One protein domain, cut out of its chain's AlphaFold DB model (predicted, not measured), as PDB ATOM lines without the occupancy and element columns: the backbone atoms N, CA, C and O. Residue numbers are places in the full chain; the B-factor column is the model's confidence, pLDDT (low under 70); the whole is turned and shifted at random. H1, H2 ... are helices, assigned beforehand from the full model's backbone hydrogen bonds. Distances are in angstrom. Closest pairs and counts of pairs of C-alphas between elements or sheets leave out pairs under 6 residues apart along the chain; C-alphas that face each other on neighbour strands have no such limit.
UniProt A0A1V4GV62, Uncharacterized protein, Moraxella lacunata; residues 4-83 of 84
ATOM      1  N   GLU A   4      -8.863  10.041 -17.936       52.12
ATOM      2  CA  GLU A   4      -7.445  10.423 -17.918       52.12
ATOM      3  C   GLU A   4      -6.576   9.626 -18.906       52.12
ATOM      4  O   GLU A   4      -5.673  10.189 -19.512       52.12
ATOM      5  N   TYR A   5      -6.855   8.336 -19.138       46.91
ATOM      6  CA  TYR A   5      -6.106   7.533 -20.122       46.91
ATOM      7  C   TYR A   5      -6.503   7.875 -21.567       46.91
ATOM      8  O   TYR A   5      -5.671   7.840 -22.469       46.91
ATOM      9  N   VAL A   6      -7.766   8.257 -21.787       51.25
ATOM     10  CA  VAL A   6      -8.282   8.694 -23.096       51.25
ATOM     11  C   VAL A   6      -7.800  10.113 -23.413       51.25
ATOM     12  O   VAL A   6      -7.394  10.368 -24.540       51.25
ATOM     13  N   GLN A   7      -7.733  11.004 -22.418       51.69
ATOM     14  CA  GLN A   7      -7.090  12.317 -22.532       51.69
ATOM     15  C   GLN A   7      -5.570  12.211 -22.690       51.69
ATOM     16  O   GLN A   7      -5.000  12.944 -23.489       51.69
ATOM     17  N   ALA A   8      -4.896  11.291 -21.995       51.25
ATOM     18  CA  ALA A   8      -3.461  11.059 -22.168       51.25
ATOM     19  C   ALA A   8      -3.131  10.447 -23.540       51.25
ATOM     20  O   ALA A   8      -2.102  10.788 -24.117       51.25
ATOM     21  N   LEU A   9      -4.011   9.612 -24.108       48.72
ATOM     22  CA  LEU A   9      -3.904   9.182 -25.506       48.72
ATOM     23  C   LEU A   9      -4.193  10.335 -26.476       48.72
ATOM     24  O   LEU A   9      -3.419  10.534 -27.404       48.72
ATOM     25  N   ALA A  10      -5.242  11.130 -26.249       48.16
ATOM     26  CA  ALA A  10      -5.562  12.295 -27.080       48.16
ATOM     27  C   ALA A  10      -4.453  13.368 -27.049       48.16
ATOM     28  O   ALA A  10      -4.167  13.984 -28.069       48.16
ATOM     29  N   ASN A  11      -3.764  13.527 -25.914       45.59
ATOM     30  CA  ASN A  11      -2.623  14.432 -25.740       45.59
ATOM     31  C   ASN A  11      -1.282  13.811 -26.181       45.59
ATOM     32  O   ASN A  11      -0.400  14.523 -26.647       45.59
ATOM     33  N   GLY A  12      -1.090  12.492 -26.081       45.38
ATOM     34  CA  GLY A  12       0.088  11.800 -26.636       45.38
ATOM     35  C   GLY A  12       0.063  11.747 -28.171       45.38
ATOM     36  O   GLY A  12       1.106  11.778 -28.840       45.38
ATOM     37  N   ILE A  13      -1.153  11.752 -28.718       45.34
ATOM     38  CA  ILE A  13      -1.519  11.846 -30.130       45.34
ATOM     39  C   ILE A  13      -2.042  13.265 -30.409       45.34
ATOM     40  O   ILE A  13      -3.095  13.442 -31.013       45.34
ATOM     41  N   VAL A  14      -1.307  14.317 -30.027       51.00
ATOM     42  CA  VAL A  14      -1.416  15.561 -30.809       51.00
ATOM     43  C   VAL A  14      -1.132  15.134 -32.249       51.00
ATOM     44  O   VAL A  14      -0.056  14.590 -32.518       51.00
ATOM     45  N   ASN A  15      -2.167  15.209 -33.087       57.47
ATOM     46  CA  ASN A  15      -2.292  14.595 -34.407       57.47
ATOM     47  C   ASN A  15      -0.931  14.549 -35.139       57.47
ATOM     48  O   ASN A  15      -0.250  15.574 -35.165       57.47
ATOM     49  N   PRO A  16      -0.491  13.419 -35.728       62.34
ATOM     50  CA  PRO A  16       0.725  13.378 -36.547       62.34
ATOM     51  C   PRO A  16       0.825  14.546 -37.538       62.34
ATOM     52  O   PRO A  16       1.910  15.085 -37.734       62.34
ATOM     53  N   ILE A  17      -0.319  15.003 -38.056       61.72
ATOM     54  CA  ILE A  17      -0.441  16.208 -38.879       61.72
ATOM     55  C   ILE A  17      -0.023  17.462 -38.101       61.72
ATOM     56  O   ILE A  17       0.800  18.218 -38.589       61.72
ATOM     57  N   ALA A  18      -0.512  17.677 -36.880       63.19
ATOM     58  CA  ALA A  18      -0.128  18.814 -36.040       63.19
ATOM     59  C   ALA A  18       1.360  18.783 -35.640       63.19
ATOM     60  O   ALA A  18       2.020  19.818 -35.661       63.19
ATOM     61  N   LYS A  19       1.924  17.603 -35.339       65.06
ATOM     62  CA  LYS A  19       3.374  17.455 -35.092       65.06
ATOM     63  C   LYS A  19       4.194  17.777 -36.343       65.06
ATOM     64  O   LYS A  19       5.223  18.437 -36.240       65.06
ATOM     65  N   GLN A  20       3.740  17.324 -37.509       67.25
ATOM     66  CA  GLN A  20       4.396  17.589 -38.787       67.25
ATOM     67  C   GLN A  20       4.278  19.060 -39.197       67.25
ATOM     68  O   GLN A  20       5.270  19.638 -39.628       67.25
ATOM     69  N   LEU A  21       3.108  19.676 -39.007       67.50
ATOM     70  CA  LEU A  21       2.900  21.110 -39.196       67.50
ATOM     71  C   LEU A  21       3.865  21.891 -38.305       67.50
ATOM     72  O   LEU A  21       4.673  22.637 -38.831       67.50
ATOM     73  N   HIS A  22       3.905  21.602 -37.002       70.38
ATOM     74  CA  HIS A  22       4.813  22.280 -36.076       70.38
ATOM     75  C   HIS A  22       6.300  22.101 -36.430       70.38
ATOM     76  O   HIS A  22       7.085  23.047 -36.346       70.38
ATOM     77  N   ALA A  23       6.709  20.898 -36.850       70.50
ATOM     78  CA  ALA A  23       8.071  20.651 -37.317       70.50
ATOM     79  C   ALA A  23       8.395  21.457 -38.586       70.50
ATOM     80  O   ALA A  23       9.477  22.038 -38.682       70.50
ATOM     81  N   ASN A  24       7.454  21.550 -39.531       74.44
ATOM     82  CA  ASN A  24       7.606  22.370 -40.733       74.44
ATOM     83  C   ASN A  24       7.692  23.864 -40.387       74.44
ATOM     84  O   ASN A  24       8.557  24.556 -40.927       74.44
ATOM     85  N   SER A  25       6.875  24.347 -39.446       77.25
ATOM     86  CA  SER A  25       6.923  25.726 -38.948       77.25
ATOM     87  C   SER A  25       8.292  26.048 -38.340       77.25
ATOM     88  O   SER A  25       8.895  27.072 -38.670       77.25
ATOM     89  N   LEU A  26       8.841  25.145 -37.513       77.50
ATOM     90  CA  LEU A  26      10.190  25.260 -36.933       77.50
ATOM     91  C   LEU A  26      11.285  25.330 -38.007       77.50
ATOM     92  O   LEU A  26      12.168  26.185 -37.921       77.50
ATOM     93  N   VAL A  27      11.231  24.458 -39.018       78.69
ATOM     94  CA  VAL A  27      12.187  24.465 -40.142       78.69
ATOM     95  C   VAL A  27      12.093  25.772 -40.930       78.69
ATOM     96  O   VAL A  27      13.121  26.366 -41.269       78.69
ATOM     97  N   GLY A  28      10.873  26.254 -41.177       83.44
ATOM     98  CA  GLY A  28      10.636  27.553 -41.798       83.44
ATOM     99  C   GLY A  28      11.269  28.688 -40.994       83.44
ATOM    100  O   GLY A  28      12.016  29.485 -41.555       83.44
ATOM    101  N   ALA A  29      11.048  28.724 -39.674       86.56
ATOM    102  CA  ALA A  29      11.596  29.766 -38.809       86.56
ATOM    103  C   ALA A  29      13.132  29.739 -38.809       86.56
ATOM    104  O   ALA A  29      13.766  30.776 -38.981       86.56
ATOM    105  N   GLY A  30      13.740  28.553 -38.710       85.00
ATOM    106  CA  GLY A  30      15.194  28.404 -38.797       85.00
ATOM    107  C   GLY A  30      15.767  28.881 -40.136       85.00
ATOM    108  O   GLY A  30      16.797  29.550 -40.160       85.00
ATOM    109  N   SER A  31      15.078  28.598 -41.244       89.50
ATOM    110  CA  SER A  31      15.497  29.044 -42.580       89.50
ATOM    111  C   SER A  31      15.446  30.567 -42.709       89.50
ATOM    112  O   SER A  31      16.388  31.175 -43.210       89.50
ATOM    113  N   ILE A  32      14.376  31.190 -42.210       89.81
ATOM    114  CA  ILE A  32      14.216  32.651 -42.202       89.81
ATOM    115  C   ILE A  32      15.305  33.301 -41.341       89.81
ATOM    116  O   ILE A  32      15.982  34.215 -41.804       89.81
ATOM    117  N   ALA A  33      15.520  32.797 -40.122       89.19
ATOM    118  CA  ALA A  33      16.556  33.301 -39.223       89.19
ATOM    119  C   ALA A  33      17.955  33.199 -39.852       89.19
ATOM    120  O   ALA A  33      18.726  34.153 -39.797       89.19
ATOM    121  N   TYR A  34      18.263  32.078 -40.514       90.69
ATOM    122  CA  TYR A  34      19.530  31.899 -41.220       90.69
ATOM    123  C   TYR A  34      19.706  32.902 -42.369       90.69
ATOM    124  O   TYR A  34      20.770  33.503 -42.509       90.69
ATOM    125  N   LEU A  35      18.674  33.114 -43.191       92.44
ATOM    126  CA  LEU A  35      18.734  34.081 -44.292       92.44
ATOM    127  C   LEU A  35      18.915  35.516 -43.783       92.44
ATOM    128  O   LEU A  35      19.673  36.279 -44.385       92.44
ATOM    129  N   ALA A  36      18.268  35.863 -42.669       91.94
ATOM    130  CA  ALA A  36      18.460  37.147 -42.004       91.94
ATOM    131  C   ALA A  36      19.890  37.300 -41.461       91.94
ATOM    132  O   ALA A  36      20.534  38.317 -41.700       91.94
ATOM    133  N   GLU A  37      20.436  36.264 -40.813       92.50
ATOM    134  CA  GLU A  37      21.823  36.247 -40.323       92.50
ATOM    135  C   GLU A  37      22.838  36.436 -41.464       92.50
ATOM    136  O   GLU A  37      23.859  37.101 -41.298       92.50
ATOM    137  N   LYS A  38      22.557  35.882 -42.651       95.50
ATOM    138  CA  LYS A  38      23.386  36.081 -43.850       95.50
ATOM    139  C   LYS A  38      23.155  37.421 -44.551       95.50
ATOM    140  O   LYS A  38      23.800  37.671 -45.568       95.50
ATOM    141  N   GLY A  39      22.269  38.272 -44.032       91.50
ATOM    142  CA  GLY A  39      21.932  39.571 -44.618       91.50
ATOM    143  C   GLY A  39      21.219  39.465 -45.968       91.50
ATOM    144  O   GLY A  39      21.214  40.426 -46.732       91.50
ATOM    145  N   VAL A  40      20.653  38.296 -46.291       95.50
ATOM    146  CA  VAL A  40      19.904  38.070 -47.538       95.50
ATOM    147  C   VAL A  40      18.522  38.711 -47.453       95.50
ATOM    148  O   VAL A  40      18.005  39.199 -48.456       95.50
ATOM    149  N   ILE A  41      17.932  38.714 -46.257       91.81
ATOM    150  CA  ILE A  41      16.668  39.389 -45.959       91.81
ATOM    151  C   ILE A  41      16.832  40.308 -44.749       91.81
ATOM    152  O   ILE A  41      17.620  40.022 -43.850       91.81
ATOM    153  N   ASP A  42      16.049  41.382 -44.715       93.94
ATOM    154  CA  ASP A  42      15.839  42.176 -43.507       93.94
ATOM    155  C   ASP A  42      14.718  41.526 -42.682       93.94
ATOM    156  O   ASP A  42      13.598  41.322 -43.168       93.94
ATOM    157  N   LEU A  43      15.037  41.140 -41.445       90.75
ATOM    158  CA  LEU A  43      14.101  40.426 -40.583       90.75
ATOM    159  C   LEU A  43      12.931  41.309 -40.139       90.75
ATOM    160  O   LEU A  43      11.806  40.819 -40.047       90.75
ATOM    161  N   ASP A  44      13.166  42.596 -39.891       91.00
ATOM    162  CA  ASP A  44      12.120  43.517 -39.452       91.00
ATOM    163  C   ASP A  44      11.120  43.768 -40.576       91.00
ATOM    164  O   ASP A  44       9.907  43.738 -40.350       91.00
ATOM    165  N   ASP A  45      11.604  43.961 -41.802       92.81
ATOM    166  CA  ASP A  45      10.731  44.118 -42.964       92.81
ATOM    167  C   ASP A  45       9.968  42.829 -43.284       92.81
ATOM    168  O   ASP A  45       8.765  42.881 -43.562       92.81
ATOM    169  N   TYR A  46      10.607  41.662 -43.141       90.25
ATOM    170  CA  TYR A  46       9.920  40.375 -43.245       90.25
ATOM    171  C   TYR A  46       8.796  40.239 -42.202       90.25
ATOM    172  O   TYR A  46       7.663  39.886 -42.541       90.25
ATOM    173  N   LEU A  47       9.067  40.559 -40.933       90.12
ATOM    174  CA  LEU A  47       8.073  40.478 -39.859       90.12
ATOM    175  C   LEU A  47       6.934  41.496 -40.034       90.12
ATOM    176  O   LEU A  47       5.784  41.190 -39.698       90.12
ATOM    177  N   LYS A  48       7.205  42.692 -40.574       91.56
ATOM    178  CA  LYS A  48       6.160  43.665 -40.946       91.56
ATOM    179  C   LYS A  48       5.273  43.124 -42.063       91.56
ATOM    180  O   LYS A  48       4.050  43.171 -41.932       91.56
ATOM    181  N   TYR A  49       5.873  42.576 -43.122       90.69
ATOM    182  CA  TYR A  49       5.133  41.957 -44.222       90.69
ATOM    183  C   TYR A  49       4.231  40.827 -43.717       90.69
ATOM    184  O   TYR A  49       3.034  40.814 -44.000       90.69
ATOM    185  N   MET A  50       4.776  39.928 -42.896       89.06
ATOM    186  CA  MET A  50       4.016  38.820 -42.327       89.06
ATOM    187  C   MET A  50       2.836  39.316 -41.471       89.06
ATOM    188  O   MET A  50       1.757  38.729 -41.538       89.06
ATOM    189  N   ASN A  51       2.998  40.391 -40.684       90.62
ATOM    190  CA  ASN A  51       1.886  40.977 -39.917       90.62
ATOM    191  C   ASN A  51       0.768  41.479 -40.836       90.62
ATOM    192  O   ASN A  51      -0.398  41.169 -40.605       90.62
ATOM    193  N   SER A  52       1.125  42.212 -41.893       92.38
ATOM    194  CA  SER A  52       0.155  42.713 -42.872       92.38
ATOM    195  C   SER A  52      -0.563  41.575 -43.601       92.38
ATOM    196  O   SER A  52      -1.769  41.665 -43.844       92.38
ATOM    197  N   LEU A  53       0.158  40.496 -43.923       90.19
ATOM    198  CA  LEU A  53      -0.416  39.299 -44.526       90.19
ATOM    199  C   LEU A  53      -1.413  38.631 -43.575       90.19
ATOM    200  O   LEU A  53      -2.540  38.363 -43.979       90.19
ATOM    201  N   LYS A  54      -1.041  38.424 -42.305       91.12
ATOM    202  CA  LYS A  54      -1.938  37.878 -41.276       91.12
ATOM    203  C   LYS A  54      -3.220  38.703 -41.174       91.12
ATOM    204  O   LYS A  54      -4.303  38.135 -41.237       91.12
ATOM    205  N   ASP A  55      -3.115  40.026 -41.059       92.69
ATOM    206  CA  ASP A  55      -4.291  40.892 -40.929       92.69
ATOM    207  C   ASP A  55      -5.211  40.793 -42.157       92.69
ATOM    208  O   ASP A  55      -6.428  40.701 -42.006       92.69
ATOM    209  N   SER A  56      -4.632  40.715 -43.360       92.56
ATOM    210  CA  SER A  56      -5.385  40.520 -44.607       92.56
ATOM    211  C   SER A  56      -6.108  39.168 -44.635       92.56
ATOM    212  O   SER A  56      -7.282  39.098 -44.988       92.56
ATOM    213  N   LEU A  57      -5.435  38.092 -44.213       88.38
ATOM    214  CA  LEU A  57      -6.020  36.750 -44.157       88.38
ATOM    215  C   LEU A  57      -7.140  36.656 -43.108       88.38
ATOM    216  O   LEU A  57      -8.146  35.993 -43.333       88.38
ATOM    217  N   LEU A  58      -7.017  37.346 -41.972       91.06
ATOM    218  CA  LEU A  58      -8.065  37.367 -40.943       91.06
ATOM    219  C   LEU A  58      -9.316  38.145 -41.372       91.06
ATOM    220  O   LEU A  58     -10.416  37.850 -40.893       91.06
ATOM    221  N   GLN A  59      -9.158  39.112 -42.273       92.50
ATOM    222  CA  GLN A  59     -10.256  39.872 -42.870       92.50
ATOM    223  C   GLN A  59     -10.924  39.146 -44.043       92.50
ATOM    224  O   GLN A  59     -11.993  39.574 -44.463       92.50
ATOM    225  N   ALA A  60     -10.346  38.053 -44.554       91.25
ATOM    226  CA  ALA A  60     -10.950  37.284 -45.636       91.25
ATOM    227  C   ALA A  60     -12.292  36.674 -45.195       91.25
ATOM    228  O   ALA A  60     -12.380  36.009 -44.156       91.25
ATOM    229  N   ASP A  61     -13.334  36.899 -45.993       89.50
ATOM    230  CA  ASP A  61     -14.688  36.402 -45.721       89.50
ATOM    231  C   ASP A  61     -14.808  34.887 -45.949       89.50
ATOM    232  O   ASP A  61     -15.616  34.224 -45.302       89.50
ATOM    233  N   ASP A  62     -13.955  34.329 -46.811       92.44
ATOM    234  CA  ASP A  62     -13.965  32.911 -47.190       92.44
ATOM    235  C   ASP A  62     -13.394  31.975 -46.110       92.44
ATOM    236  O   ASP A  62     -13.473  30.753 -46.241       92.44
ATOM    237  N   TYR A  63     -12.785  32.522 -45.053       87.81
ATOM    238  CA  TYR A  63     -12.185  31.726 -43.984       87.81
ATOM    239  C   TYR A  63     -13.123  31.605 -42.790       87.81
ATOM    240  O   TYR A  63     -13.565  32.600 -42.207       87.81
ATOM    241  N   ASP A  64     -13.369  30.364 -42.382       90.69
ATOM    242  CA  ASP A  64     -14.079  30.071 -41.146       90.69
ATOM    243  C   ASP A  64     -13.249  30.433 -39.899       90.69
ATOM    244  O   ASP A  64     -12.070  30.803 -39.959       90.69
ATOM    245  N   SER A  65     -13.900  30.366 -38.737       87.56
ATOM    246  CA  SER A  65     -13.279  30.719 -37.458       87.56
ATOM    247  C   SER A  65     -12.069  29.840 -37.134       87.56
ATOM    248  O   SER A  65     -11.085  30.346 -36.597       87.56
ATOM    249  N   ASP A  66     -12.125  28.552 -37.470       84.19
ATOM    250  CA  ASP A  66     -11.070  27.590 -37.146       84.19
ATOM    251  C   ASP A  66      -9.822  27.844 -38.000       84.19
ATOM    252  O   ASP A  66      -8.698  27.843 -37.496       84.19
ATOM    253  N   THR A  67     -10.012  28.166 -39.280       82.31
ATOM    254  CA  THR A  67      -8.942  28.564 -40.199       82.31
ATOM    255  C   THR A  67      -8.287  29.865 -39.741       82.31
ATOM    256  O   THR A  67      -7.060  29.965 -39.695       82.31
ATOM    257  N   LYS A  68      -9.089  30.861 -39.344       86.25
ATOM    258  CA  LYS A  68      -8.576  32.133 -38.807       86.25
ATOM    259  C   LYS A  68      -7.779  31.934 -37.518       86.25
ATOM    260  O   LYS A  68      -6.768  32.605 -37.321       86.25
ATOM    261  N   GLU A  69      -8.201  31.013 -36.660       86.38
ATOM    262  CA  GLU A  69      -7.477  30.669 -35.437       86.38
ATOM    263  C   GLU A  69      -6.148  29.960 -35.739       86.38
ATOM    264  O   GLU A  69      -5.113  30.342 -35.194       86.38
ATOM    265  N   ALA A  70      -6.132  29.010 -36.679       82.31
ATOM    266  CA  ALA A  70      -4.900  28.355 -37.118       82.31
ATOM    267  C   ALA A  70      -3.882  29.356 -37.701       82.31
ATOM    268  O   ALA A  70      -2.697  29.294 -37.376       82.31
ATOM    269  N   ILE A  71      -4.343  30.326 -38.502       84.12
ATOM    270  CA  ILE A  71      -3.497  31.398 -39.053       84.12
ATOM    271  C   ILE A  71      -2.871  32.246 -37.937       84.12
ATOM    272  O   ILE A  71      -1.685  32.573 -38.015       84.12
ATOM    273  N   LYS A  72      -3.633  32.593 -36.890       87.50
ATOM    274  CA  LYS A  72      -3.095  33.332 -35.734       87.50
ATOM    275  C   LYS A  72      -2.024  32.530 -35.007       87.50
ATOM    276  O   LYS A  72      -0.950  33.063 -34.760       87.50
ATOM    277  N   GLN A  73      -2.296  31.264 -34.706       86.25
ATOM    278  CA  GLN A  73      -1.366  30.410 -33.966       86.25
ATOM    279  C   GLN A  73      -0.049  30.206 -34.720       86.25
ATOM    280  O   GLN A  73       1.023  30.279 -34.120       86.25
ATOM    281  N   GLU A  74      -0.119  30.010 -36.038       82.94
ATOM    282  CA  GLU A  74       1.065  29.895 -36.890       82.94
ATOM    283  C   GLU A  74       1.872  31.201 -36.899       82.94
ATOM    284  O   GLU A  74       3.096  31.202 -36.748       82.94
ATOM    285  N   PHE A  75       1.184  32.338 -37.019       87.12
ATOM    286  CA  PHE A  75       1.826  33.643 -36.979       87.12
ATOM    287  C   PHE A  75       2.508  33.919 -35.631       87.12
ATOM    288  O   PHE A  75       3.672  34.329 -35.600       87.12
ATOM    289  N   ASP A  76       1.816  33.656 -34.521       87.00
ATOM    290  CA  ASP A  76       2.344  33.828 -33.166       87.00
ATOM    291  C   ASP A  76       3.562  32.930 -32.938       87.00
ATOM    292  O   ASP A  76       4.551  33.346 -32.330       87.00
ATOM    293  N   PHE A  77       3.535  31.707 -33.472       86.31
ATOM    294  CA  PHE A  77       4.685  30.819 -33.451       86.31
ATOM    295  C   PHE A  77       5.898  31.451 -34.156       86.31
ATOM    296  O   PHE A  77       6.964  31.561 -33.543       86.31
ATOM    297  N   TYR A  78       5.751  31.923 -35.400       85.00
ATOM    298  CA  TYR A  78       6.851  32.563 -36.133       85.00
ATOM    299  C   TYR A  78       7.363  33.814 -35.426       85.00
ATOM    300  O   TYR A  78       8.572  33.992 -35.282       85.00
ATOM    301  N   GLN A  79       6.457  34.664 -34.950       85.25
ATOM    302  CA  GLN A  79       6.823  35.907 -34.289       85.25
ATOM    303  C   GLN A  79       7.619  35.649 -33.003       85.25
ATOM    304  O   GLN A  79       8.634  36.306 -32.781       85.25
ATOM    305  N   ASN A  80       7.211  34.668 -32.196       86.31
ATOM    306  CA  ASN A  80       7.906  34.297 -30.961       86.31
ATOM    307  C   ASN A  80       9.264  33.628 -31.206       86.31
ATOM    308  O   ASN A  80      10.140  33.702 -30.350       86.31
ATOM    309  N   LYS A  81       9.442  32.928 -32.334       86.56
ATOM    310  CA  LYS A  81      10.710  32.252 -32.657       86.56
ATOM    311  C   LYS A  81      11.720  33.149 -33.360       86.56
ATOM    312  O   LYS A  81      12.913  32.904 -33.227       86.56
ATOM    313  N   LEU A  82      11.248  34.140 -34.112       86.38
ATOM    314  CA  LEU A  82      12.094  35.035 -34.903       86.38
ATOM    315  C   LEU A  82      12.428  36.346 -34.185       86.38
ATOM    316  O   LEU A  82      13.459  36.937 -34.486       86.38
ATOM    317  N   LYS A  83      11.600  36.805 -33.238       75.25
ATOM    318  CA  LYS A  83      11.987  37.887 -32.324       75.25
ATOM    319  C   LYS A  83      12.959  37.323 -31.283       75.25
ATOM    320  O   LYS A  83      12.524  36.732 -30.298       75.25
TER     321      LYS A  83
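What this domain is: This is residues 4 to 83 of the 84 residues of an uncharacterized protein of Moraxella lacunata (UniProt A0A1V4GV62). The longest helix, H2, runs across the open end of a hairpin of two side-by-side helices, H3 and H4, so that three helices form a loose, thin body. An arm of residues 4 to 20, made of H1, the link after it and residues 16 to 20 of H2, sticks out from this body. The printed part has 80 residues with four named helices, H1, H2, H3 and H4 in chain order, and no named strand; its class is all helix. It is loose, with a radius of gyration of the C-alphas of 15.5 A, and spans 49 by 33 by 16 A, only just flat.

Where its parts are: H2, residues 16 to 37, is 31.3 A from first to last C-alpha and begins at C-alpha 16 (0.725, 13.378, -36.547). H3, residues 43 to 59, is 24.5 A long. H4, residues 65 to 82, is 25.9 A long and ends at C-alpha 82 (12.094, 35.035, -34.903). H1, residues 4 to 12, is 11.6 A long and begins at C-alpha 4 (-7.445, 10.423, -17.918).

How they stand to each other: H2 touches H4 with residues 25 to 33 alone, at a steep tilt of 40 degrees, the same way; the closest C-alphas, of Ala 29 and Tyr 78, are 6.1 A apart. H2 and H3, a helical hairpin, only just touch, with 3 pairs of C-alphas within 8 A; the closest, of Ala 36 and Leu 43, are 5.6 A apart. Their tilt is steep, 38 degrees, opposite ways. H3 and H4, also a helical hairpin, touch at a shallow tilt of 8 degrees, opposite ways, closest at the C-alphas of Leu 58 and Lys 68, 5.7 A. The packing is mostly crossed, only just, with 1 of the 3 touching pairs at a shallow tilt. H1 is apart from H2, H3 and H4. In H1, H2, H3 and H4 every O i to N i+4 pair is within hydrogen-bond range.

The domain as a whole: The C-alphas farthest apart, of Glu 4 and Gly 39, are 49.2 A apart. Without residues 4 to 20, which stand free, the body spans 38 by 24 by 15 A. The printed part has no cut, and its three links are tight. The mean pLDDT of the printed part is 80.1; residues 4 to 21 are under 70.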